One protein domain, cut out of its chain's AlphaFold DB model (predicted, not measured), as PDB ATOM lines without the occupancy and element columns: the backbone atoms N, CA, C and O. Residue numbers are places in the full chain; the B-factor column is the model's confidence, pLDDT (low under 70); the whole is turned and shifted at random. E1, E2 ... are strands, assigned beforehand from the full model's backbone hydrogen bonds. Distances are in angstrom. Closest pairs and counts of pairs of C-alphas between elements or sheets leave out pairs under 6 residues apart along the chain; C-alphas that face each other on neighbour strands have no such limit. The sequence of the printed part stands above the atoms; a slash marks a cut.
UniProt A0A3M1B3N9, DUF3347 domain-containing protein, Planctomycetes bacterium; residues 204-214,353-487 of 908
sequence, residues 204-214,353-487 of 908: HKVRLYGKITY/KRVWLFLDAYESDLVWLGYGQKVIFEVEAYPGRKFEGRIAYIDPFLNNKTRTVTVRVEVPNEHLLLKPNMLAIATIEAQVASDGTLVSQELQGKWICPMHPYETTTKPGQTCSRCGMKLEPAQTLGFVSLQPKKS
ATOM      1  N   HIS A 204     143.136 161.987 205.550       83.44
ATOM      2  CA  HIS A 204     143.290 161.251 204.303       83.44
ATOM      3  C   HIS A 204     144.776 161.199 203.941       83.44
ATOM      4  O   HIS A 204     145.475 162.202 204.099       83.44
ATOM      5  N   LYS A 205     145.263 160.042 203.481       88.81
ATOM      6  CA  LYS A 205     146.633 159.887 202.977       88.81
ATOM      7  C   LYS A 205     146.573 159.763 201.461       88.81
ATOM      8  O   LYS A 205     146.233 158.702 200.948       88.81
ATOM      9  N   VAL A 206     146.891 160.846 200.764       90.75
ATOM     10  CA  VAL A 206     147.039 160.831 199.306       90.75
ATOM     11  C   VAL A 206     148.420 160.269 198.988       90.75
ATOM     12  O   VAL A 206     149.408 160.739 199.552       90.75
ATOM     13  N   ARG A 207     148.497 159.280 198.094       93.94
ATOM     14  CA  ARG A 207     149.758 158.812 197.508       93.94
ATOM     15  C   ARG A 207     149.835 159.303 196.071       93.94
ATOM     16  O   ARG A 207     148.962 158.962 195.280       93.94
ATOM     17  N   LEU A 208     150.854 160.096 195.765       95.69
ATOM     18  CA  LEU A 208     151.128 160.609 194.427       95.69
ATOM     19  C   LEU A 208     152.464 160.058 193.928       95.69
ATOM     20  O   LEU A 208     153.381 159.829 194.717       95.69
ATOM     21  N   TYR A 209     152.576 159.899 192.617       95.50
ATOM     22  CA  TYR A 209     153.801 159.481 191.942       95.50
ATOM     23  C   TYR A 209     154.313 160.632 191.086       95.50
ATOM     24  O   TYR A 209     153.542 161.510 190.695       95.50
ATOM     25  N   GLY A 210     155.610 160.651 190.805       95.69
ATOM     26  CA  GLY A 210     156.182 161.716 190.003       95.69
ATOM     27  C   GLY A 210     157.692 161.656 189.893       95.69
ATOM     28  O   GLY A 210     158.311 160.617 190.128       95.69
ATOM     29  N   LYS A 211     158.286 162.789 189.516       96.38
ATOM     30  CA  LYS A 211     159.723 162.897 189.265       96.38
ATOM     31  C   LYS A 211     160.312 164.232 189.697       96.38
ATOM     32  O   LYS A 211     159.648 165.270 189.698       96.38
ATOM     33  N   ILE A 212     161.598 164.189 190.012       96.62
ATOM     34  CA  ILE A 212     162.409 165.360 190.328       96.62
ATOM     35  C   ILE A 212     162.852 166.049 189.033       96.62
ATOM     36  O   ILE A 212     163.091 165.412 188.008       96.62
ATOM     37  N   THR A 213     162.958 167.368 189.069       95.44
ATOM     38  CA  THR A 213     163.382 168.239 187.968       95.44
ATOM     39  C   THR A 213     164.171 169.420 188.540       95.44
ATOM     40  O   THR A 213     164.064 169.738 189.725       95.44
ATOM     41  N   TYR A 214     164.989 170.072 187.716       93.50
ATOM     42  CA  TYR A 214     165.614 171.340 188.095       93.50
ATOM     43  C   TYR A 214     164.554 172.435 188.320       93.50
ATOM     44  O   TYR A 214     163.430 172.345 187.819       93.50
ATOM     45  N   LYS A 353     170.960 173.206 193.930       92.69
ATOM     46  CA  LYS A 353     170.798 173.327 195.401       92.69
ATOM     47  C   LYS A 353     169.326 173.427 195.829       92.69
ATOM     48  O   LYS A 353     168.987 173.147 196.975       92.69
ATOM     49  N   ARG A 354     168.428 173.753 194.895       91.69
ATOM     50  CA  ARG A 354     166.983 173.509 195.001       91.69
ATOM     51  C   ARG A 354     166.513 172.748 193.772       91.69
ATOM     52  O   ARG A 354     167.028 172.946 192.675       91.69
ATOM     53  N   VAL A 355     165.520 171.894 193.969       95.25
ATOM     54  CA  VAL A 355     164.881 171.122 192.903       95.25
ATOM     55  C   VAL A 355     163.369 171.241 193.027       95.25
ATOM     56  O   VAL A 355     162.826 171.551 194.092       95.25
ATOM     57  N   TRP A 356     162.672 170.995 191.927       95.81
ATOM     58  CA  TRP A 356     161.232 170.804 191.943       95.81
ATOM     59  C   TRP A 356     160.920 169.312 191.898       95.81
ATOM     60  O   TRP A 356     161.621 168.522 191.270       95.81
ATOM     61  N   LEU A 357     159.838 168.928 192.556       97.31
ATOM     62  CA  LEU A 357     159.235 167.612 192.442       97.31
ATOM     63  C   LEU A 357     157.862 167.807 191.792       97.31
ATOM     64  O   LEU A 357     156.981 168.441 192.373       97.31
ATOM     65  N   PHE A 358     157.701 167.310 190.566       96.88
ATOM     66  CA  PHE A 358     156.410 167.259 189.884       96.88
ATOM     67  C   PHE A 358     155.722 165.945 190.236       96.88
ATOM     68  O   PHE A 358     156.278 164.879 189.982       96.88
ATOM     69  N   LEU A 359     154.523 166.037 190.811       97.19
ATOM     70  CA  LEU A 359     153.662 164.914 191.166       97.19
ATOM     71  C   LEU A 359     152.394 164.933 190.316       97.19
ATOM     72  O   LEU A 359     151.778 165.984 190.148       97.19
ATOM     73  N   ASP A 360     151.974 163.770 189.836       96.25
ATOM     74  CA  ASP A 360     150.716 163.584 189.121       96.25
ATOM     75  C   ASP A 360     149.581 163.280 190.108       96.25
ATOM     76  O   ASP A 360     149.595 162.251 190.787       96.25
ATOM     77  N   ALA A 361     148.580 164.165 190.183       95.19
ATOM     78  CA  ALA A 361     147.387 163.993 191.015       95.19
ATOM     79  C   ALA A 361     146.124 163.778 190.176       95.19
ATOM     80  O   ALA A 361     145.846 164.554 189.264       95.19
ATOM     81  N   TYR A 362     145.319 162.762 190.492       93.06
ATOM     82  CA  TYR A 362     144.034 162.544 189.821       93.06
ATOM     83  C   TYR A 362     142.984 163.590 190.227       93.06
ATOM     84  O   TYR A 362     143.036 164.163 191.315       93.06
ATOM     85  N   GLU A 363     141.971 163.788 189.376       88.00
ATOM     86  CA  GLU A 363     140.838 164.703 189.625       88.00
ATOM     87  C   GLU A 363     140.141 164.445 190.982       88.00
ATOM     88  O   GLU A 363     139.684 165.379 191.641       88.00
ATOM     89  N   SER A 364     140.116 163.187 191.440       86.38
ATOM     90  CA  SER A 364     139.612 162.763 192.755       86.38
ATOM     91  C   SER A 364     140.399 163.317 193.943       86.38
ATOM     92  O   SER A 364     139.821 163.542 195.008       86.38
ATOM     93  N   ASP A 365     141.705 163.517 193.774       88.69
ATOM     94  CA  ASP A 365     142.638 163.808 194.862       88.69
ATOM     95  C   ASP A 365     142.888 165.304 195.056       88.69
ATOM     96  O   ASP A 365     143.291 165.722 196.140       88.69
ATOM     97  N   LEU A 366     142.532 166.130 194.067       86.62
ATOM     98  CA  LEU A 366     142.582 167.596 194.137       86.62
ATOM     99  C   LEU A 366     141.863 168.184 195.361       86.62
ATOM    100  O   LEU A 366     142.256 169.228 195.870       86.62
ATOM    101  N   VAL A 367     140.830 167.507 195.873       83.81
ATOM    102  CA  VAL A 367     140.081 167.933 197.070       83.81
ATOM    103  C   VAL A 367     140.934 167.859 198.354       83.81
ATOM    104  O   VAL A 367     140.591 168.482 199.357       83.81
ATOM    105  N   TRP A 368     142.048 167.124 198.326       84.19
ATOM    106  CA  TRP A 368     142.945 166.870 199.460       84.19
ATOM    107  C   TRP A 368     144.272 167.635 199.404       84.19
ATOM    108  O   TRP A 368     145.078 167.511 200.330       84.19
ATOM    109  N   LEU A 369     144.498 168.400 198.332       87.12
ATOM    110  CA  LEU A 369     145.775 169.025 198.000       87.12
ATOM    111  C   LEU A 369     145.632 170.553 198.015       87.12
ATOM    112  O   LEU A 369     144.790 171.115 197.319       87.12
ATOM    113  N   GLY A 370     146.452 171.228 198.820       82.56
ATOM    114  CA  GLY A 370     146.427 172.683 198.985       82.56
ATOM    115  C   GLY A 370     147.812 173.322 198.911       82.56
ATOM    116  O   GLY A 370     148.829 172.706 199.233       82.56
ATOM    117  N   TYR A 371     147.855 174.595 198.518       83.50
ATOM    118  CA  TYR A 371     149.091 175.379 198.493       83.50
ATOM    119  C   TYR A 371     149.757 175.440 199.881       83.50
ATOM    120  O   TYR A 371     149.088 175.606 200.903       83.50
ATOM    121  N   GLY A 372     151.085 175.315 199.922       80.62
ATOM    122  CA  GLY A 372     151.883 175.331 201.150       80.62
ATOM    123  C   GLY A 372     151.752 174.079 202.026       80.62
ATOM    124  O   GLY A 372     152.384 174.012 203.082       80.62
ATOM    125  N   GLN A 373     150.960 173.080 201.620       84.50
ATOM    126  CA  GLN A 373     150.857 171.805 202.325       84.50
ATOM    127  C   GLN A 373     152.193 171.053 202.262       84.50
ATOM    128  O   GLN A 373     152.865 171.029 201.228       84.50
ATOM    129  N   LYS A 374     152.573 170.453 203.393       88.94
ATOM    130  CA  LYS A 374     153.784 169.643 203.516       88.94
ATOM    131  C   LYS A 374     153.608 168.309 202.794       88.94
ATOM    132  O   LYS A 374     152.589 167.638 202.947       88.94
ATOM    133  N   VAL A 375     154.630 167.940 202.035       93.44
ATOM    134  CA  VAL A 375     154.745 166.691 201.287       93.44
ATOM    135  C   VAL A 375     155.927 165.923 201.860       93.44
ATOM    136  O   VAL A 375     157.015 166.482 201.980       93.44
ATOM    137  N   ILE A 376     155.722 164.657 202.211       95.62
ATOM    138  CA  ILE A 376     156.810 163.736 202.553       95.62
ATOM    139  C   ILE A 376     156.955 162.788 201.370       95.62
ATOM    140  O   ILE A 376     155.959 162.224 200.919       95.62
ATOM    141  N   PHE A 377     158.163 162.623 200.845       96.06
ATOM    142  CA  PHE A 377     158.406 161.742 199.710       96.06
ATOM    143  C   PHE A 377     159.676 160.916 199.889       96.06
ATOM    144  O   PHE A 377     160.580 161.272 200.644       96.06
ATOM    145  N   GLU A 378     159.716 159.792 199.191       96.25
ATOM    146  CA  GLU A 378     160.841 158.863 199.139       96.25
ATOM    147  C   GLU A 378     161.223 158.673 197.663       96.25
ATOM    148  O   GLU A 378     160.372 158.798 196.777       96.25
ATOM    149  N   VAL A 379     162.504 158.421 197.385       96.00
ATOM    150  CA  VAL A 379     163.020 158.187 196.026       96.00
ATOM    151  C   VAL A 379     163.684 156.823 195.953       96.00
ATOM    152  O   VAL A 379     164.354 156.404 196.897       96.00
ATOM    153  N   GLU A 380     163.539 156.142 194.820       91.00
ATOM    154  CA  GLU A 380     164.028 154.767 194.628       91.00
ATOM    155  C   GLU A 380     165.553 154.651 194.802       91.00
ATOM    156  O   GLU A 380     166.051 153.636 195.276       91.00
ATOM    157  N   ALA A 381     166.290 155.729 194.509       90.62
ATOM    158  CA  ALA A 381     167.738 155.816 194.700       90.62
ATOM    159  C   ALA A 381     168.192 155.858 196.178       90.62
ATOM    160  O   ALA A 381     169.368 155.631 196.452       90.62
ATOM    161  N   TYR A 382     167.290 156.149 197.127       93.00
ATOM    162  CA  TYR A 382     167.584 156.188 198.565       93.00
ATOM    163  C   TYR A 382     166.433 155.557 199.386       93.00
ATOM    164  O   TYR A 382     165.713 156.281 200.082       93.00
ATOM    165  N   PRO A 383     166.234 154.224 199.325       88.88
ATOM    166  CA  PRO A 383     165.110 153.551 199.979       88.88
ATOM    167  C   PRO A 383     165.009 153.852 201.480       88.88
ATOM    168  O   PRO A 383     166.011 153.874 202.195       88.88
ATOM    169  N   GLY A 384     163.792 154.112 201.968       88.50
ATOM    170  CA  GLY A 384     163.515 154.446 203.369       88.50
ATOM    171  C   GLY A 384     163.976 155.841 203.822       88.50
ATOM    172  O   GLY A 384     163.569 156.293 204.897       88.50
ATOM    173  N   ARG A 385     164.773 156.567 203.021       93.69
ATOM    174  CA  ARG A 385     165.150 157.954 203.313       93.69
ATOM    175  C   ARG A 385     164.028 158.897 202.891       93.69
ATOM    176  O   ARG A 385     163.774 159.105 201.706       93.69
ATOM    177  N   LYS A 386     163.398 159.516 203.887       94.56
ATOM    178  CA  LYS A 386     162.345 160.515 203.692       94.56
ATOM    179  C   LYS A 386     162.936 161.891 203.426       94.56
ATOM    180  O   LYS A 386     163.825 162.349 204.142       94.56
ATOM    181  N   PHE A 387     162.389 162.545 202.415       95.50
ATOM    182  CA  PHE A 387     162.646 163.926 202.041       95.50
ATOM    183  C   PHE A 387     161.363 164.740 202.234       95.50
ATOM    184  O   PHE A 387     160.251 164.206 202.178       95.50
ATOM    185  N   GLU A 388     161.511 166.040 202.477       94.44
ATOM    186  CA  GLU A 388     160.387 166.939 202.736       94.44
ATOM    187  C   GLU A 388     160.309 168.037 201.675       94.44
ATOM    188  O   GLU A 388     161.319 168.599 201.255       94.44
ATOM    189  N   GLY A 389     159.086 168.343 201.250       93.12
ATOM    190  CA  GLY A 389     158.777 169.386 200.285       93.12
ATOM    191  C   GLY A 389     157.516 170.160 200.668       93.12
ATOM    192  O   GLY A 389     156.771 169.765 201.571       93.12
ATOM    193  N   ARG A 390     157.226 171.252 199.954       91.25
ATOM    194  CA  ARG A 390     155.951 171.981 200.075       91.25
ATOM    195  C   ARG A 390     155.325 172.253 198.718       91.25
ATOM    196  O   ARG A 390     156.024 172.666 197.796       91.25
ATOM    197  N   ILE A 391     154.009 172.054 198.610       91.50
ATOM    198  CA  ILE A 391     153.255 172.356 197.384       91.50
ATOM    199  C   ILE A 391     153.387 173.853 197.077       91.50
ATOM    200  O   ILE A 391     152.883 174.694 197.820       91.50
ATOM    201  N   ALA A 392     154.070 174.168 195.978       89.31
ATOM    202  CA  ALA A 392     154.334 175.521 195.495       89.31
ATOM    203  C   ALA A 392     153.390 175.928 194.356       89.31
ATOM    204  O   ALA A 392     153.229 177.112 194.082       89.31
ATOM    205  N   TYR A 393     152.785 174.963 193.660       89.56
ATOM    206  CA  TYR A 393     151.815 175.217 192.595       89.56
ATOM    207  C   TYR A 393     150.999 173.954 192.300       89.56
ATOM    208  O   TYR A 393     151.506 172.839 192.414       89.56
ATOM    209  N   ILE A 394     149.742 174.141 191.911       91.38
ATOM    210  CA  ILE A 394     148.857 173.102 191.379       91.38
ATOM    211  C   ILE A 394     148.378 173.638 190.031       91.38
ATOM    212  O   ILE A 394     147.887 174.767 189.970       91.38
ATOM    213  N   ASP A 395     148.570 172.867 188.966       91.62
ATOM    214  CA  ASP A 395     148.226 173.277 187.605       91.62
ATOM    215  C   ASP A 395     146.699 173.501 187.474       91.62
ATOM    216  O   ASP A 395     145.913 172.628 187.854       91.62
ATOM    217  N   PRO A 396     146.229 174.663 186.977       90.25
ATOM    218  CA  PRO A 396     144.807 174.893 186.735       90.25
ATOM    219  C   PRO A 396     144.250 174.065 185.562       90.25
ATOM    220  O   PRO A 396     143.031 174.054 185.365       90.25
ATOM    221  N   PHE A 397     145.098 173.387 184.781       91.75
ATOM    222  CA  PHE A 397     144.702 172.559 183.648       91.75
ATOM    223  C   PHE A 397     144.834 171.056 183.948       91.75
ATOM    224  O   PHE A 397     145.860 170.559 184.404       91.75
ATOM    225  N   LEU A 398     143.775 170.306 183.632       93.19
ATOM    226  CA  LEU A 398     143.770 168.843 183.662       93.19
ATOM    227  C   LEU A 398     144.400 168.294 182.375       93.19
ATOM    228  O   LEU A 398     143.916 168.587 181.277       93.19
ATOM    229  N   ASN A 399     145.422 167.447 182.491       93.25
ATOM    230  CA  ASN A 399     146.011 166.755 181.348       93.25
ATOM    231  C   ASN A 399     144.970 165.804 180.732       93.25
ATOM    232  O   ASN A 399     144.461 164.883 181.378       93.25
ATOM    233  N   ASN A 400     144.632 166.031 179.462       92.06
ATOM    234  CA  ASN A 400     143.544 165.319 178.796       92.06
ATOM    235  C   ASN A 400     143.858 163.843 178.486       92.06
ATOM    236  O   ASN A 400     142.912 163.066 178.337       92.06
ATOM    237  N   LYS A 401     145.143 163.456 178.427       94.31
ATOM    238  CA  LYS A 401     145.597 162.076 178.183       94.31
ATOM    239  C   LYS A 401     145.594 161.241 179.464       94.31
ATOM    240  O   LYS A 401     145.015 160.163 179.481       94.31
ATOM    241  N   THR A 402     146.224 161.739 180.527       92.19
ATOM    242  CA  THR A 402     146.420 161.009 181.797       92.19
ATOM    243  C   THR A 402     145.281 161.198 182.799       92.19
ATOM    244  O   THR A 402     145.144 160.393 183.715       92.19
ATOM    245  N   ARG A 403     144.470 162.258 182.647       92.88
ATOM    246  CA  ARG A 403     143.494 162.729 183.653       92.88
ATOM    247  C   ARG A 403     144.125 163.052 185.012       92.88
ATOM    248  O   ARG A 403     143.482 162.923 186.055       92.88
ATOM    249  N   THR A 404     145.363 163.533 184.965       95.38
ATOM    250  CA  THR A 404     146.110 164.056 186.109       95.38
ATOM    251  C   THR A 404     146.304 165.570 186.002       95.38
ATOM    252  O   THR A 404     146.203 166.164 184.926       95.38
ATOM    253  N   VAL A 405     146.556 166.195 187.143       95.69
ATOM    254  CA  VAL A 405     146.977 167.584 187.314       95.69
ATOM    255  C   VAL A 405     148.388 167.576 187.884       95.69
ATOM    256  O   VAL A 405     148.663 166.854 188.846       95.69
ATOM    257  N   THR A 406     149.265 168.404 187.321       95.81
ATOM    258  CA  THR A 406     150.639 168.558 187.803       95.81
ATOM    259  C   THR A 406     150.655 169.334 189.119       95.81
ATOM    260  O   THR A 406     150.233 170.490 189.191       95.81
ATOM    261  N   VAL A 407     151.190 168.725 190.172       95.56
ATOM    262  CA  VAL A 407     151.428 169.353 191.473       95.56
ATOM    263  C   VAL A 407     152.928 169.584 191.615       95.56
ATOM    264  O   VAL A 407     153.696 168.635 191.766       95.56
ATOM    265  N   ARG A 408     153.363 170.848 191.562       95.31
ATOM    266  CA  ARG A 408     154.764 171.226 191.788       95.31
ATOM    267  C   ARG A 408     155.015 171.427 193.274       95.31
ATOM    268  O   ARG A 408     154.397 172.276 193.921       95.31
ATOM    269  N   VAL A 409     156.004 170.708 193.775       95.38
ATOM    270  CA  VAL A 409     156.541 170.800 195.129       95.38
ATOM    271  C   VAL A 409     157.929 171.450 195.052       95.38
ATOM    272  O   VAL A 409     158.772 170.986 194.290       95.38
ATOM    273  N   GLU A 410     158.175 172.521 195.812       93.25
ATOM    274  CA  GLU A 410     159.528 173.087 195.985       93.25
ATOM    275  C   GLU A 410     160.275 172.266 197.052       93.25
ATOM    276  O   GLU A 410     159.716 171.973 198.119       93.25
ATOM    277  N   VAL A 411     161.526 171.885 196.766       95.00
ATOM    278  CA  VAL A 411     162.336 170.979 197.596       95.00
ATOM    279  C   VAL A 411     163.772 171.520 197.760       95.00
ATOM    280  O   VAL A 411     164.440 171.789 196.755       95.00
ATOM    281  N   PRO A 412     164.288 171.663 198.997       93.25
ATOM    282  CA  PRO A 412     165.692 171.999 199.244       93.25
ATOM    283  C   PRO A 412     166.611 170.792 198.994       93.25
ATOM    284  O   PRO A 412     166.271 169.657 199.325       93.25
ATOM    285  N   ASN A 413     167.792 171.034 198.427       94.88
ATOM    286  CA  ASN A 413     168.735 169.999 197.988       94.88
ATOM    287  C   ASN A 413     170.197 170.412 198.252       94.88
ATOM    288  O   ASN A 413     171.071 170.226 197.410       94.88
ATOM    289  N   GLU A 414     170.473 170.971 199.434       89.94
ATOM    290  CA  GLU A 414     171.792 171.519 199.814       89.94
ATOM    291  C   GLU A 414     172.957 170.523 199.635       89.94
ATOM    292  O   GLU A 414     174.080 170.914 199.334       89.94
ATOM    293  N   HIS A 415     172.686 169.222 199.787       89.56
ATOM    294  CA  HIS A 415     173.671 168.144 199.638       89.56
ATOM    295  C   HIS A 415     173.744 167.541 198.221       89.56
ATOM    296  O   HIS A 415     174.428 166.540 198.031       89.56
ATOM    297  N   LEU A 416     173.015 168.096 197.240       90.69
ATOM    298  CA  LEU A 416     172.967 167.654 195.834       90.69
ATOM    299  C   LEU A 416     172.630 166.158 195.621       90.69
ATOM    300  O   LEU A 416     172.949 165.570 194.586       90.69
ATOM    301  N   LEU A 417     171.957 165.540 196.597       92.62
ATOM    302  CA  LEU A 417     171.559 164.128 196.575       92.62
ATOM    303  C   LEU A 417     170.451 163.869 195.550       92.62
ATOM    304  O   LEU A 417     170.468 162.867 194.840       92.62
ATOM    305  N   LEU A 418     169.481 164.781 195.472       94.75
ATOM    306  CA  LEU A 418     168.357 164.675 194.555       94.75
ATOM    307  C   LEU A 418     168.799 165.145 193.167       94.75
ATOM    308  O   LEU A 418     169.155 166.309 192.980       94.75
ATOM    309  N   LYS A 419     168.770 164.239 192.189       92.44
ATOM    310  CA  LYS A 419     169.135 164.527 190.797       92.44
ATOM    311  C   LYS A 419     167.873 164.662 189.931       92.44
ATOM    312  O   LYS A 419     166.896 163.948 190.177       92.44
ATOM    313  N   PRO A 420     167.864 165.536 188.906       92.94
ATOM    314  CA  PRO A 420     166.777 165.587 187.933       92.94
ATOM    315  C   PRO A 420     166.485 164.214 187.304       92.94
ATOM    316  O   PRO A 420     167.383 163.399 187.113       92.94
ATOM    317  N   ASN A 421     165.217 163.983 186.969       92.69
ATOM    318  CA  ASN A 421     164.628 162.734 186.480       92.69
ATOM    319  C   ASN A 421     164.614 161.535 187.453       92.69
ATOM    320  O   ASN A 421     164.097 160.489 187.070       92.69
ATOM    321  N   MET A 422     165.069 161.665 188.709       95.88
ATOM    322  CA  MET A 422     164.790 160.644 189.735       95.88
ATOM    323  C   MET A 422     163.278 160.484 189.958       95.88
ATOM    324  O   MET A 422     162.569 161.484 190.108       95.88
ATOM    325  N   LEU A 423     162.799 159.237 190.023       96.31
ATOM    326  CA  LEU A 423     161.421 158.912 190.396       96.31
ATOM    327  C   LEU A 423     161.196 159.093 191.902       96.31
ATOM    328  O   LEU A 423     162.089 158.844 192.718       96.31
ATOM    329  N   ALA A 424     159.992 159.536 192.260       96.12
ATOM    330  CA  ALA A 424     159.605 159.852 193.626       96.12
ATOM    331  C   ALA A 424     158.177 159.379 193.937       96.12
ATOM    332  O   ALA A 424     157.248 159.588 193.151       96.12
ATOM    333  N   ILE A 425     158.000 158.809 195.130       96.44
ATOM    334  CA  ILE A 425     156.701 158.431 195.692       96.44
ATOM    335  C   ILE A 425     156.410 159.377 196.855       96.44
ATOM    336  O   ILE A 425     157.114 159.377 197.865       96.44
ATOM    337  N   ALA A 426     155.367 160.191 196.724       95.94
ATOM    338  CA  ALA A 426     154.969 161.172 197.722       95.94
ATOM    339  C   ALA A 426     153.731 160.719 198.501       95.94
ATOM    340  O   ALA A 426     152.748 160.254 197.928       95.94
ATOM    341  N   THR A 427     153.750 160.923 199.817       94.38
ATOM    342  CA  THR A 427     152.576 160.819 200.685       94.38
ATOM    343  C   THR A 427     152.241 162.193 201.257       94.38
ATOM    344  O   THR A 427     153.068 162.843 201.899       94.38
ATOM    345  N   ILE A 428     151.000 162.626 201.047       90.62
ATOM    346  CA  ILE A 428     150.452 163.868 201.588       90.62
ATOM    347  C   ILE A 428     149.371 163.506 202.601       90.62
ATOM    348  O   ILE A 428     148.400 162.823 202.272       90.62
ATOM    349  N   GLU A 429     149.518 163.984 203.838       86.62
ATOM    350  CA  GLU A 429     148.478 163.853 204.857       86.62
ATOM    351  C   GLU A 429     147.589 165.103 204.879       86.62
ATOM    352  O   GLU A 429     148.045 166.233 205.067       86.62
ATOM    353  N   ALA A 430     146.293 164.891 204.672       82.00
ATOM    354  CA  ALA A 430     145.271 165.925 204.596       82.00
ATOM    355  C   ALA A 430     144.286 165.764 205.762       82.00
ATOM    356  O   ALA A 430     143.596 164.751 205.855       82.00
ATOM    357  N   GLN A 431     144.207 166.743 206.666       76.38
ATOM    358  CA  GLN A 431     143.243 166.741 207.778       76.38
ATOM    359  C   GLN A 431     142.002 167.571 207.440       76.38
ATOM    360  O   GLN A 431     142.119 168.623 206.814       76.38
ATOM    361  N   VAL A 432     140.826 167.119 207.888       71.75
ATOM    362  CA  VAL A 432     139.525 167.714 207.529       71.75
ATOM    363  C   VAL A 432     138.883 168.438 208.718       71.75
ATOM    364  O   VAL A 432     138.686 167.847 209.782       71.75
ATOM    365  N   ALA A 433     138.515 169.709 208.543       65.88
ATOM    366  CA  ALA A 433     137.752 170.490 209.522       65.88
ATOM    367  C   ALA A 433     136.231 170.255 209.423       65.88
ATOM    368  O   ALA A 433     135.730 169.739 208.427       65.88
ATOM    369  N   SER A 434     135.468 170.687 210.441       60.12
ATOM    370  CA  SER A 434     133.996 170.550 210.511       60.12
ATOM    371  C   SER A 434     133.216 171.142 209.328       60.12
ATOM    372  O   SER A 434     132.061 170.788 209.117       60.12
ATOM    373  N   ASP A 435     133.822 172.072 208.594       59.47
ATOM    374  CA  ASP A 435     133.276 172.735 207.402       59.47
ATOM    375  C   ASP A 435     133.611 171.991 206.089       59.47
ATOM    376  O   ASP A 435     133.089 172.339 205.029       59.47
ATOM    377  N   GLY A 436     134.440 170.943 206.154       61.00
ATOM    378  CA  GLY A 436     134.961 170.209 205.004       61.00
ATOM    379  C   GLY A 436     136.203 170.836 204.361       61.00
ATOM    380  O   GLY A 436     136.614 170.358 203.307       61.00
ATOM    381  N   THR A 437     136.790 171.881 204.954       65.19
ATOM    382  CA  THR A 437     138.063 172.459 204.490       65.19
ATOM    383  C   THR A 437     139.266 171.660 204.988       65.19
ATOM    384  O   THR A 437     139.186 170.919 205.974       65.19
ATOM    385  N   LEU A 438     140.396 171.827 204.298       68.44
ATOM    386  CA  LEU A 438     141.681 171.281 204.717       68.44
ATOM    387  C   LEU A 438     142.245 172.048 205.921       68.44
ATOM    388  O   LEU A 438     141.946 173.225 206.142       68.44
ATOM    389  N   VAL A 439     143.077 171.364 206.705       63.34
ATOM    390  CA  VAL A 439     143.781 171.938 207.856       63.34
ATOM    391  C   VAL A 439     145.268 171.611 207.774       63.34
ATOM    392  O   VAL A 439     145.705 170.540 208.193       63.34
ATOM    393  N   SER A 440     146.065 172.573 207.303       67.94
ATOM    394  CA  SER A 440     147.502 172.578 207.581       67.94
ATOM    395  C   SER A 440     147.739 173.098 209.002       67.94
ATOM    396  O   SER A 440     147.536 174.282 209.280       67.94
ATOM    397  N   GLN A 441     148.162 172.217 209.915       66.19
ATOM    398  CA  GLN A 441     148.505 172.612 211.288       66.19
ATOM    399  C   GLN A 441     149.727 173.549 211.312       66.19
ATOM    400  O   GLN A 441     149.730 174.537 212.042       66.19
ATOM    401  N   GLU A 442     150.730 173.299 210.461       70.75
ATOM    402  CA  GLU A 442     151.971 174.088 210.402       70.75
ATOM    403  C   GLU A 442     151.769 175.547 209.968       70.75
ATOM    404  O   GLU A 442     152.602 176.393 210.302       70.75
ATOM    405  N   LEU A 443     150.710 175.838 209.205       73.19
ATOM    406  CA  LEU A 443     150.395 177.175 208.686       73.19
ATOM    407  C   LEU A 443     149.358 177.925 209.538       73.19
ATOM    408  O   LEU A 443     149.016 179.070 209.238       73.19
ATOM    409  N   GLN A 444     148.853 177.319 210.614       73.38
ATOM    410  CA  GLN A 444     147.839 177.941 211.457       73.38
ATOM    411  C   GLN A 444     148.368 179.216 212.132       73.38
ATOM    412  O   GLN A 444     149.320 179.187 212.906       73.38
ATOM    413  N   GLY A 445     147.726 180.350 211.832       75.38
ATOM    414  CA  GLY A 445     148.122 181.664 212.354       75.38
ATOM    415  C   GLY A 445     149.357 182.275 211.682       75.38
ATOM    416  O   GLY A 445     149.767 183.363 212.076       75.38
ATOM    417  N   LYS A 446     149.934 181.614 210.668       84.56
ATOM    418  CA  LYS A 446     151.060 182.147 209.898       84.56
ATOM    419  C   LYS A 446     150.597 182.958 208.692       84.56
ATOM    420  O   LYS A 446     149.525 182.736 208.128       84.56
ATOM    421  N   TRP A 447     151.467 183.873 208.296       87.25
ATOM    422  CA  TRP A 447     151.426 184.596 207.036       87.25
ATOM    423  C   TRP A 447     152.421 183.940 206.073       87.25
ATOM    424  O   TRP A 447     153.463 183.454 206.515       87.25
ATOM    425  N   ILE A 448     152.091 183.882 204.788       86.69
ATOM    426  CA  ILE A 448     152.784 183.115 203.747       86.69
ATOM    427  C   ILE A 448     152.835 183.921 202.442       86.69
ATOM    428  O   ILE A 448     151.938 184.717 202.159       86.69
ATOM    429  N   CYS A 449     153.881 183.741 201.636       85.25
ATOM    430  CA  CYS A 449     153.933 184.335 200.302       85.25
ATOM    431  C   CYS A 449     153.059 183.521 199.327       85.25
ATOM    432  O   CYS A 449     153.249 182.304 199.256       85.25
ATOM    433  N   PRO A 450     152.184 184.146 198.511       80.94
ATOM    434  CA  PRO A 450     151.414 183.441 197.476       80.94
ATOM    435  C   PRO A 450     152.250 182.764 196.373       80.94
ATOM    436  O   PRO A 450     151.712 181.938 195.646       80.94
ATOM    437  N   MET A 451     153.542 183.103 196.242       79.69
ATOM    438  CA  MET A 451     154.459 182.534 195.237       79.69
ATOM    439  C   MET A 451     155.572 181.647 195.820       79.69
ATOM    440  O   MET A 451     156.239 180.946 195.064       79.69
ATOM    441  N   HIS A 452     155.809 181.688 197.136       82.94
ATOM    442  CA  HIS A 452     156.916 180.978 197.787       82.94
ATOM    443  C   HIS A 452     156.454 180.304 199.096       82.94
ATOM    444  O   HIS A 452     156.350 180.978 200.125       82.94
ATOM    445  N   PRO A 453     156.179 178.986 199.116       78.88
ATOM    446  CA  PRO A 453     155.522 178.316 200.248       78.88
ATOM    447  C   PRO A 453     156.410 178.123 201.493       78.88
ATOM    448  O   PRO A 453     155.915 177.739 202.560       78.88
ATOM    449  N   TYR A 454     157.717 178.373 201.379       82.62
ATOM    450  CA  TYR A 454     158.654 178.387 202.509       82.62
ATOM    451  C   TYR A 454     158.733 179.751 203.209       82.62
ATOM    452  O   TYR A 454     159.028 179.806 204.403       82.62
ATOM    453  N   GLU A 455     158.411 180.840 202.505       83.75
ATOM    454  CA  GLU A 455     158.452 182.209 203.028       83.75
ATOM    455  C   GLU A 455     157.251 182.430 203.961       83.75
ATOM    456  O   GLU A 455     156.185 182.894 203.541       83.75
ATOM    457  N   THR A 456     157.405 182.033 205.229       84.00
ATOM    458  CA  THR A 456     156.351 182.101 206.252       84.00
ATOM    459  C   THR A 456     156.801 182.827 207.515       84.00
ATOM    460  O   THR A 456     157.937 182.687 207.959       84.00
ATOM    461  N   THR A 457     155.887 183.575 208.131       83.50
ATOM    462  CA  THR A 457     156.117 184.321 209.379       83.50
ATOM    463  C   THR A 457     154.902 184.252 210.301       83.50
ATOM    464  O   THR A 457     153.798 183.911 209.878       83.50
ATOM    465  N   THR A 458     155.077 184.607 211.571       84.75
ATOM    466  CA  THR A 458     153.982 184.839 212.525       84.75
ATOM    467  C   THR A 458     153.554 186.309 212.602       84.75
ATOM    468  O   THR A 458     152.496 186.601 213.157       84.75
ATOM    469  N   LYS A 459     154.343 187.249 212.054       83.12
ATOM    470  CA  LYS A 459     154.095 188.695 212.172       83.12
ATOM    471  C   LYS A 459     153.323 189.249 210.959       83.12
ATOM    472  O   LYS A 459     153.769 189.058 209.828       83.12
ATOM    473  N   PRO A 460     152.205 189.973 211.158       83.44
ATOM    474  CA  PRO A 460     151.462 190.588 210.061       83.44
ATOM    475  C   PRO A 460     152.276 191.688 209.368       83.44
ATOM    476  O   PRO A 460     153.073 192.377 210.001       83.44
ATOM    477  N   GLY A 461     152.031 191.895 208.071       77.56
ATOM    478  CA  GLY A 461     152.548 193.047 207.319       77.56
ATOM    479  C   GLY A 461     154.004 192.962 206.844       77.56
ATOM    480  O   GLY A 461     154.454 193.888 206.173       77.56
ATOM    481  N   GLN A 462     154.727 191.875 207.132       84.12
ATOM    482  CA  GLN A 462     156.045 191.629 206.536       84.12
ATOM    483  C   GLN A 462     155.946 191.321 205.030       84.12
ATOM    484  O   GLN A 462     154.909 190.880 204.522       84.12
ATOM    485  N   THR A 463     157.045 191.551 204.318       88.94
ATOM    486  CA  THR A 463     157.228 191.215 202.902       88.94
ATOM    487  C   THR A 463     158.027 189.921 202.739       88.94
ATOM    488  O   THR A 463     158.811 189.533 203.601       88.94
ATOM    489  N   CYS A 464     157.807 189.237 201.619       85.56
ATOM    490  CA  CYS A 464     158.577 188.079 201.176       85.56
ATOM    491  C   CYS A 464     160.010 188.486 200.813       85.56
ATOM    492  O   CYS A 464     160.189 189.435 200.045       85.56
ATOM    493  N   SER A 465     161.016 187.744 201.290       85.25
ATOM    494  CA  SER A 465     162.429 188.069 201.032       85.25
ATOM    495  C   SER A 465     162.806 187.958 199.548       85.25
ATOM    496  O   SER A 465     163.633 188.720 199.058       85.25
ATOM    497  N   ARG A 466     162.152 187.043 198.818       81.31
ATOM    498  CA  ARG A 466     162.477 186.695 197.426       81.31
ATOM    499  C   ARG A 466     161.826 187.592 196.369       81.31
ATOM    500  O   ARG A 466     162.395 187.776 195.304       81.31
ATOM    501  N   CYS A 467     160.620 188.111 196.620       82.62
ATOM    502  CA  CYS A 467     159.859 188.888 195.624       82.62
ATOM    503  C   CYS A 467     159.257 190.200 196.145       82.62
ATOM    504  O   CYS A 467     158.437 190.801 195.454       82.62
ATOM    505  N   GLY A 468     159.570 190.619 197.375       84.94
ATOM    506  CA  GLY A 468     159.106 191.883 197.965       84.94
ATOM    507  C   GLY A 468     157.594 191.999 198.218       84.94
ATOM    508  O   GLY A 468     157.161 192.920 198.908       84.94
ATOM    509  N   MET A 469     156.772 191.078 197.707       84.50
ATOM    510  CA  MET A 469     155.323 191.088 197.913       84.50
ATOM    511  C   MET A 469     154.969 190.936 199.392       84.50
ATOM    512  O   MET A 469     155.608 190.179 200.124       84.50
ATOM    513  N   LYS A 470     153.916 191.637 199.823       87.81
ATOM    514  CA  LYS A 470     153.350 191.487 201.169       87.81
ATOM    515  C   LYS A 470     152.906 190.040 201.367       87.81
ATOM    516  O   LYS A 470     152.271 189.464 200.487       87.81
ATOM    517  N   LEU A 471     153.253 189.463 202.512       87.50
ATOM    518  CA  LEU A 471     152.767 188.144 202.896       87.50
ATOM    519  C   LEU A 471     151.261 188.235 203.185       87.50
ATOM    520  O   LEU A 471     150.777 189.264 203.664       87.50
ATOM    521  N   GLU A 472     150.527 187.161 202.911       86.44
ATOM    522  CA  GLU A 472     149.092 187.047 203.181       86.44
ATOM    523  C   GLU A 472     148.820 186.051 204.319       86.44
ATOM    524  O   GLU A 472     149.624 185.143 204.525       86.44
ATOM    525  N   PRO A 473     147.706 186.158 205.066       83.94
ATOM    526  CA  PRO A 473     147.330 185.132 206.037       83.94
ATOM    527  C   PRO A 473     147.117 183.791 205.324       83.94
ATOM    528  O   PRO A 473     146.395 183.742 204.332       83.94
ATOM    529  N   ALA A 474     147.632 182.673 205.844       77.31
ATOM    530  CA  ALA A 474     147.425 181.358 205.215       77.31
ATOM    531  C   ALA A 474     145.932 180.959 205.073       77.31
ATOM    532  O   ALA A 474     145.584 180.048 204.323       77.31
ATOM    533  N   GLN A 475     145.036 181.661 205.774       72.94
ATOM    534  CA  GLN A 475     143.586 181.552 205.653       72.94
ATOM    535  C   GLN A 475     143.011 182.199 204.373       72.94
ATOM    536  O   GLN A 475     141.991 181.708 203.891       72.94
ATOM    537  N   THR A 476     143.599 183.271 203.810       70.56
ATOM    538  CA  THR A 476     143.045 183.940 202.603       70.56
ATOM    539  C   THR A 476     143.215 183.094 201.349       70.56
ATOM    540  O   THR A 476     142.335 183.103 200.493       70.56
ATOM    541  N   LEU A 477     144.272 182.278 201.302       66.31
ATOM    542  CA  LEU A 477     144.490 181.273 200.259       66.31
ATOM    543  C   LEU A 477     143.438 180.141 200.278       66.31
ATOM    544  O   LEU A 477     143.344 179.393 199.314       66.31
ATOM    545  N   GLY A 478     142.622 180.029 201.339       55.31
ATOM    546  CA  GLY A 478     141.422 179.180 201.378       55.31
ATOM    547  C   GLY A 478     141.550 177.832 202.104       55.31
ATOM    548  O   GLY A 478     140.565 177.098 202.174       55.31
ATOM    549  N   PHE A 479     142.717 177.504 202.673       61.75
ATOM    550  CA  PHE A 479     143.060 176.133 203.109       61.75
ATOM    551  C   PHE A 479     143.397 175.970 204.608       61.75
ATOM    552  O   PHE A 479     144.112 175.042 204.994       61.75
ATOM    553  N   VAL A 480     142.900 176.865 205.473       52.75
ATOM    554  CA  VAL A 480     143.028 176.745 206.940       52.75
ATOM    555  C   VAL A 480     141.729 177.184 207.627       52.75
ATOM    556  O   VAL A 480     141.431 178.378 207.694       52.75
ATOM    557  N   SER A 481     140.966 176.235 208.188       47.81
ATOM    558  CA  SER A 481     139.742 176.553 208.946       47.81
ATOM    559  C   SER A 481     140.017 177.441 210.170       47.81
ATOM    560  O   SER A 481     140.959 177.226 210.939       47.81
ATOM    561  N   LEU A 482     139.125 178.410 210.399       48.53
ATOM    562  CA  LEU A 482     139.201 179.388 211.490       48.53
ATOM    563  C   LEU A 482     138.885 178.808 212.888       48.53
ATOM    564  O   LEU A 482     138.994 179.532 213.876       48.53
ATOM    565  N   GLN A 483     138.464 177.538 213.010       48.72
ATOM    566  CA  GLN A 483     138.092 176.917 214.300       48.72
ATOM    567  C   GLN A 483     138.681 175.497 214.499       48.72
ATOM    568  O   GLN A 483     137.932 174.518 214.519       48.72
ATOM    569  N   PRO A 484     139.998 175.344 214.768       46.41
ATOM    570  CA  PRO A 484     140.648 174.033 214.967       46.41
ATOM    571  C   PRO A 484     140.062 173.203 216.125       46.41
ATOM    572  O   PRO A 484     140.103 171.968 216.109       46.41
ATOM    573  N   LYS A 485     139.456 173.861 217.126       46.59
ATOM    574  CA  LYS A 485     138.772 173.195 218.250       46.59
ATOM    575  C   LYS A 485     137.493 172.442 217.836       46.59
ATOM    576  O   LYS A 485     136.998 171.646 218.625       46.59
ATOM    577  N   LYS A 486     137.003 172.610 216.598       50.41
ATOM    578  CA  LYS A 486     135.935 171.797 215.978       50.41
ATOM    579  C   LYS A 486     136.471 170.868 214.878       50.41
ATOM    580  O   LYS A 486     135.814 170.613 213.881       50.41
ATOM    581  N   SER A 487     137.658 170.302 215.073       59.12
ATOM    582  CA  SER A 487     138.294 169.339 214.153       59.12
ATOM    583  C   SER A 487     137.571 167.984 214.004       59.12
ATOM    584  O   SER A 487     138.123 167.077 213.391       59.12
TER     585      SER A 487
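This is residues 204 to 214 and 353 to 487 of the 908 residues of the protein "DUF3347 domain-containing protein" of Planctomycetes bacterium (UniProt A0A3M1B3N9). A closed barrel of six antiparallel strands, E1 to E6, has a smaller, loop-rich part beside it, built on the short hairpin E7 and E8. The start of E8 comes up to E4 of the barrel, and the long stretch of residues 458 to 487 follows the hairpin. The printed part has 146 residues, with no named helix and eight named strands, E1 to E8 in chain order; the class is all strand, though under half of the residues, 63, are in named elements. It is compact, with a radius of gyration of the C-alphas of 15.5 A, and its outline is rounded, spanning 40 by 34 by 31 A.

Round the barrel run E1, residues 204 to 214, E2, residues 354 to 362, E5, residues 404 to 412, E4, residues 386 to 394, E3, residues 374 to 379, and E6, residues 423 to 432, and back to E1. E1 and E2 are antiparallel at 135 degrees, with N 213 and O 356 2.8 A apart. E2 and E5 stand at 156 degrees, with N 407 and O 359 at 2.8 A. Across E4 and E5, N 392 and O 408 are within hydrogen-bond range at 2.8 A, and across E3 and E4, N 387 and O 377 are within hydrogen-bond range at 2.8 A; both pairs of strands are hairpins. E4 bends by 52 degrees at residue 391, and its pairing is staggered: residues 386 to 390 pair with E3, residues 390 to 394 with E5. E3 and E6 have N 427 and O 376 at 2.8 A. E6 and E1 close the ring, with N 204 and O 430 at 2.8 A; E1 bends by 58 degrees at residue 209. E3, E4 and E5 form a meander, each strand the antiparallel neighbour of the one before. E2 to E5 and E3 to E6 are Greek keys, four strands in a row whose first and fourth are antiparallel neighbours and three of which form that meander. E7, residues 447 to 449, and E8, residues 452 to 457, form a hairpin, with N 447 and O 457 at 2.8 A. Residues 447 to 448 of E7 also pair, antiparallel, with residues 472 to 473. The closest C-alphas of E4 and E8, those of Ala 392 and Pro 453, are 5.6 A apart. E7 is apart from E4.

E1 begins at C-alpha 204, (143.290, 161.251, 204.303), and is 29.4 A long; E6 is 29.2 A, E2 26.0 A, E5 24.9 A, E4 22.2 A and E3 16.5 A. E7 is 7.2 A long, and E8, 12.1 A, ends at C-alpha 457, (156.117, 184.321, 209.379).

The C-alphas farthest apart, those of Lys 401 and Lys 459, are 44.0 A apart. Residues 215 to 352 are not printed; C-alphas 214 and 353 are 9.2 A apart across this cut. The links E2 to E3 and E6 to E7 are long. The mean pLDDT of the printed part is 84.8, and residues 433 to 441 and 477 to 487 are under 70.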